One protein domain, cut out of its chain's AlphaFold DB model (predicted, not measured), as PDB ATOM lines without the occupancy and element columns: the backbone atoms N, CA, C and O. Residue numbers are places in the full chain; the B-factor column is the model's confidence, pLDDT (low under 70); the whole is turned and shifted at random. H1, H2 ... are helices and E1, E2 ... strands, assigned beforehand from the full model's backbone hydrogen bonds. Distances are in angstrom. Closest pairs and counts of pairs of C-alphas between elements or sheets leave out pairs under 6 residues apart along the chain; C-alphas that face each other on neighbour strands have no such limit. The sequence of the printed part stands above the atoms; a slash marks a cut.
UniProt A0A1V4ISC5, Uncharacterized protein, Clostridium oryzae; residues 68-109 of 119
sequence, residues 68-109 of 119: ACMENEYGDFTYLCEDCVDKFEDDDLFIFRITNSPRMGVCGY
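What this domain is: This is residues 68 to 109 of the 119 residues of an uncharacterized protein of Clostridium oryzae (UniProt A0A1V4ISC5). This is a small domain with little regular structure: a short three-stranded sheet in the middle, a one-turn helix at one end and an unnamed stretch, residues 98 to 109, at the other. The 42 printed residues hold E1, E2, H1, E3 in that order, with 14 residues in named elements, class mixed. The sheet, E2 E1 E3, is antiparallel. The whole is compact, radius of gyration of the C-alphas 9.9 A, spanning 26 by 20 by 14 A.

How they stand to each other: Begin at E1, residues 68 to 70, the inner strand. E2, residues 78 to 80, makes a hairpin with it; look for N 69 and O 78, 2.8 A apart. On E1's other side is E3, residues 94 to 97, with N 68 and O 96 2.9 A apart. H1, residues 82 to 85, is only just not on the sheet, with 4 pairs of C-alphas within 10 A; it is too short for an O i to N i+4 pair, and its one O i to N i+3 pair is within range. E2, H1 and E3 form a split strand-helix-strand unit, with E1 between the two strands; its crossover is right-handed.

Where its parts are: Find C-alpha 68 at (186.109, 172.805, 212.354), where E1 begins, 6.9 A long. E2 is 6.6 A and H1 5.3 A long. E3, 10.4 A, ends at C-alpha 97, (188.102, 176.041, 207.460).

The domain as a whole: The C-alphas farthest apart, Lys 87 and Pro 102, are 26.4 A apart. The printed part has no cut and no long link; residues 89 to 92 are under pLDDT 70.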
ATOM      1  N   ALA A  68     186.100 174.063 211.636       91.56
ATOM      2  CA  ALA A  68     186.109 172.805 212.354       91.56
ATOM      3  C   ALA A  68     187.375 172.739 213.211       91.56
ATOM      4  O   ALA A  68     188.447 173.182 212.796       91.56
ATOM      5  N   CYS A  69     187.213 172.204 214.414       89.31
ATOM      6  CA  CYS A  69     188.248 172.057 215.422       89.31
ATOM      7  C   CYS A  69     188.388 170.580 215.792       89.31
ATOM      8  O   CYS A  69     187.384 169.867 215.852       89.31
ATOM      9  N   MET A  70     189.606 170.136 216.077       87.12
ATOM     10  CA  MET A  70     189.895 168.776 216.535       87.12
ATOM     11  C   MET A  70     191.050 168.787 217.539       87.12
ATOM     12  O   MET A  70     192.012 169.533 217.374       87.12
ATOM     13  N   GLU A  71     190.954 167.947 218.571       81.44
ATOM     14  CA  GLU A  71     191.979 167.824 219.624       81.44
ATOM     15  C   GLU A  71     193.265 167.150 219.126       81.44
ATOM     16  O   GLU A  71     194.349 167.368 219.651       81.44
ATOM     17  N   ASN A  72     193.153 166.279 218.125       79.56
ATOM     18  CA  ASN A  72     194.272 165.602 217.472       79.56
ATOM     19  C   ASN A  72     193.803 164.994 216.143       79.56
ATOM     20  O   ASN A  72     192.606 164.981 215.866       79.56
ATOM     21  N   GLU A  73     194.732 164.441 215.354       71.69
ATOM     22  CA  GLU A  73     194.493 163.850 214.021       71.69
ATOM     23  C   GLU A  73     193.424 162.734 213.958       71.69
ATOM     24  O   GLU A  73     192.950 162.413 212.869       71.69
ATOM     25  N   TYR A  74     193.021 162.170 215.104       76.50
ATOM     26  CA  TYR A  74     191.997 161.126 215.225       76.50
ATOM     27  C   TYR A  74     190.747 161.571 216.003       76.50
ATOM     28  O   TYR A  74     189.886 160.738 216.287       76.50
ATOM     29  N   GLY A  75     190.658 162.847 216.389       79.69
ATOM     30  CA  GLY A  75     189.527 163.394 217.135       79.69
ATOM     31  C   GLY A  75     188.302 163.660 216.260       79.69
ATOM     32  O   GLY A  75     188.409 163.851 215.049       79.69
ATOM     33  N   ASP A  76     187.130 163.712 216.894       86.44
ATOM     34  CA  ASP A  76     185.897 164.152 216.242       86.44
ATOM     35  C   ASP A  76     185.921 165.668 215.982       86.44
ATOM     36  O   ASP A  76     186.531 166.441 216.728       86.44
ATOM     37  N   PHE A  77     185.211 166.110 214.942       89.75
ATOM     38  CA  PHE A  77     185.094 167.536 214.645       89.75
ATOM     39  C   PHE A  77     184.139 168.241 215.607       89.75
ATOM     40  O   PHE A  77     182.977 167.863 215.762       89.75
ATOM     41  N   THR A  78     184.603 169.360 216.154       91.75
ATOM     42  CA  THR A  78     183.753 170.388 216.755       91.75
ATOM     43  C   THR A  78     183.593 171.538 215.772       91.75
ATOM     44  O   THR A  78     184.576 172.138 215.350       91.75
ATOM     45  N   TYR A  79     182.359 171.873 215.404       93.94
ATOM     46  CA  TYR A  79     182.091 172.934 214.435       93.94
ATOM     47  C   TYR A  79     181.847 174.274 215.124       93.94
ATOM     48  O   TYR A  79     181.036 174.373 216.049       93.94
ATOM     49  N   LEU A  80     182.497 175.332 214.642       94.25
ATOM     50  CA  LEU A  80     182.399 176.682 215.190       94.25
ATOM     51  C   LEU A  80     182.118 177.719 214.095       94.25
ATOM     52  O   LEU A  80     182.555 177.607 212.947       94.25
ATOM     53  N   CYS A  81     181.344 178.744 214.451       94.88
ATOM     54  CA  CYS A  81     181.242 179.960 213.648       94.88
ATOM     55  C   CYS A  81     182.415 180.899 213.959       94.88
ATOM     56  O   CYS A  81     183.037 180.769 215.014       94.88
ATOM     57  N   GLU A  82     182.632 181.889 213.095       92.88
ATOM     58  CA  GLU A  82     183.675 182.918 213.236       92.88
ATOM     59  C   GLU A  82     183.680 183.566 214.643       92.88
ATOM     60  O   GLU A  82     184.658 183.468 215.375       92.88
ATOM     61  N   ASP A  83     182.525 184.048 215.126       93.38
ATOM     62  CA  ASP A  83     182.412 184.675 216.462       93.38
ATOM     63  C   ASP A  83     182.842 183.784 217.648       93.38
ATOM     64  O   ASP A  83     183.121 184.281 218.746       93.38
ATOM     65  N   CYS A  84     182.729 182.462 217.491       91.75
ATOM     66  CA  CYS A  84     182.981 181.495 218.556       91.75
ATOM     67  C   CYS A  84     184.391 180.920 218.475       91.75
ATOM     68  O   CYS A  84     184.931 180.585 219.525       91.75
ATOM     69  N   VAL A  85     184.961 180.815 217.272       89.75
ATOM     70  CA  VAL A  85     186.341 180.357 217.091       89.75
ATOM     71  C   VAL A  85     187.336 181.426 217.544       89.75
ATOM     72  O   VAL A  85     188.299 181.091 218.216       89.75
ATOM     73  N   ASP A  86     187.042 182.712 217.332       85.00
ATOM     74  CA  ASP A  86     187.903 183.822 217.784       85.00
ATOM     75  C   ASP A  86     188.035 183.916 219.311       85.00
ATOM     76  O   ASP A  86     188.953 184.538 219.838       85.00
ATOM     77  N   LYS A  87     187.084 183.327 220.042       80.62
ATOM     78  CA  LYS A  87     187.089 183.254 221.511       80.62
ATOM     79  C   LYS A  87     187.731 181.971 222.028       80.62
ATOM     80  O   LYS A  87     187.800 181.776 223.240       80.62
ATOM     81  N   PHE A  88     188.104 181.075 221.121       72.69
ATOM     82  CA  PHE A  88     188.701 179.792 221.422       72.69
ATOM     83  C   PHE A  88     190.220 179.987 221.501       72.69
ATOM     84  O   PHE A  88     190.929 179.889 220.507       72.69
ATOM     85  N   GLU A  89     190.710 180.333 222.691       61.41
ATOM     86  CA  GLU A  89     192.143 180.393 223.006       61.41
ATOM     87  C   GLU A  89     192.584 179.033 223.563       61.41
ATOM     88  O   GLU A  89     192.771 178.877 224.769       61.41
ATOM     89  N   ASP A  90     192.676 178.026 222.696       65.81
ATOM     90  CA  ASP A  90     193.260 176.734 223.059       65.81
ATOM     91  C   ASP A  90     194.328 176.356 222.028       65.81
ATOM     92  O   ASP A  90     194.012 175.947 220.909       65.81
ATOM     93  N   ASP A  91     195.593 176.555 222.409       64.75
ATOM     94  CA  ASP A  91     196.773 176.307 221.569       64.75
ATOM     95  C   ASP A  91     196.931 174.818 221.197       64.75
ATOM     96  O   ASP A  91     197.698 174.492 220.288       64.75
ATOM     97  N   ASP A  92     196.200 173.919 221.868       65.94
ATOM     98  CA  ASP A  92     196.247 172.476 221.628       65.94
ATOM     99  C   ASP A  92     195.207 171.997 220.590       65.94
ATOM    100  O   ASP A  92     195.197 170.817 220.230       65.94
ATOM    101  N   LEU A  93     194.344 172.880 220.069       76.69
ATOM    102  CA  LEU A  93     193.365 172.522 219.038       76.69
ATOM    103  C   LEU A  93     193.837 172.859 217.625       76.69
ATOM    104  O   LEU A  93     194.245 173.977 217.310       76.69
ATOM    105  N   PHE A  94     193.652 171.907 216.713       83.75
ATOM    106  CA  PHE A  94     193.796 172.156 215.283       83.75
ATOM    107  C   PHE A  94     192.510 172.770 214.748       83.75
ATOM    108  O   PHE A  94     191.447 172.153 214.830       83.75
ATOM    109  N   ILE A  95     192.613 173.969 214.177       88.00
ATOM    110  CA  ILE A  95     191.488 174.729 213.632       88.00
ATOM    111  C   ILE A  95     191.699 174.913 212.133       88.00
ATOM    112  O   ILE A  95     192.737 175.412 211.710       88.00
ATOM    113  N   PHE A  96     190.701 174.561 211.330       88.12
ATOM    114  CA  PHE A  96     190.726 174.741 209.876       88.12
ATOM    115  C   PHE A  96     189.353 175.147 209.361       88.12
ATOM    116  O   PHE A  96     188.317 174.963 210.008       88.12
ATOM    117  N   ARG A  97     189.343 175.713 208.155       89.56
ATOM    118  CA  ARG A  97     188.102 176.041 207.460       89.56
ATOM    119  C   ARG A  97     187.373 174.776 207.042       89.56
ATOM    120  O   ARG A  97     187.977 173.806 206.584       89.56
ATOM    121  N   ILE A  98     186.053 174.820 207.161       90.94
ATOM    122  CA  ILE A  98     185.204 173.731 206.702       90.94
ATOM    123  C   ILE A  98     185.301 173.620 205.179       90.94
ATOM    124  O   ILE A  98     185.131 174.608 204.460       90.94
ATOM    125  N   THR A  99     185.515 172.403 204.679       88.94
ATOM    126  CA  THR A  99     185.562 172.116 203.242       88.94
ATOM    127  C   THR A  99     184.602 171.009 202.850       88.94
ATOM    128  O   THR A  99     184.214 170.161 203.650       88.94
ATOM    129  N   ASN A 100     184.208 171.005 201.576       87.19
ATOM    130  CA  ASN A 100     183.348 169.970 201.012       87.19
ATOM    131  C   ASN A 100     184.166 168.733 200.614       87.19
ATOM    132  O   ASN A 100     184.238 168.361 199.440       87.19
ATOM    133  N   SER A 101     184.857 168.158 201.596       84.06
ATOM    134  CA  SER A 101     185.689 166.975 201.441       84.06
ATOM    135  C   SER A 101     185.597 166.112 202.698       84.06
ATOM    136  O   SER A 101     185.814 166.623 203.795       84.06
ATOM    137  N   PRO A 102     185.381 164.791 202.571       80.88
ATOM    138  CA  PRO A 102     185.439 163.877 203.713       80.88
ATOM    139  C   PRO A 102     186.854 163.750 204.306       80.88
ATOM    140  O   PRO A 102     187.047 163.068 205.306       80.88
ATOM    141  N   ARG A 103     187.858 164.359 203.665       83.56
ATOM    142  CA  ARG A 103     189.264 164.368 204.089       83.56
ATOM    143  C   ARG A 103     189.664 165.649 204.816       83.56
ATOM    144  O   ARG A 103     190.832 165.791 205.156       83.56
ATOM    145  N   MET A 104     188.727 166.575 205.018       87.44
ATOM    146  CA  MET A 104     188.934 167.798 205.792       87.44
ATOM    147  C   MET A 104     189.702 167.505 207.093       87.44
ATOM    148  O   MET A 104     189.383 166.544 207.782       87.44
ATOM    149  N   GLY A 105     190.738 168.288 207.394       83.69
ATOM    150  CA  GLY A 105     191.552 168.162 208.610       83.69
ATOM    151  C   GLY A 105     192.586 167.027 208.604       83.69
ATOM    152  O   GLY A 105     193.576 167.098 209.331       83.69
ATOM    153  N   VAL A 106     192.448 166.003 207.753       83.50
ATOM    154  CA  VAL A 106     193.405 164.886 207.750       83.50
ATOM    155  C   VAL A 106     194.738 165.330 207.160       83.50
ATOM    156  O   VAL A 106     194.791 165.806 206.028       83.50
ATOM    157  N   CYS A 107     195.823 165.153 207.922       81.31
ATOM    158  CA  CYS A 107     197.157 165.652 207.569       81.31
ATOM    159  C   CYS A 107     197.165 167.173 207.292       81.31
ATOM    160  O   CYS A 107     197.891 167.646 206.419       81.31
ATOM    161  N   GLY A 108     196.310 167.939 207.984       79.38
ATOM    162  CA  GLY A 108     196.183 169.383 207.764       79.38
ATOM    163  C   GLY A 108     195.568 169.748 206.410       79.38
ATOM    164  O   GLY A 108     195.857 170.809 205.868       79.38
ATOM    165  N   TYR A 109     194.757 168.867 205.815       82.75
ATOM    166  CA  TYR A 109     194.060 169.176 204.570       82.75
ATOM    167  C   TYR A 109     192.955 170.218 204.796       82.75
ATOM    168  O   TYR A 109     191.874 169.909 205.303       82.75
TER     169      TYR A 109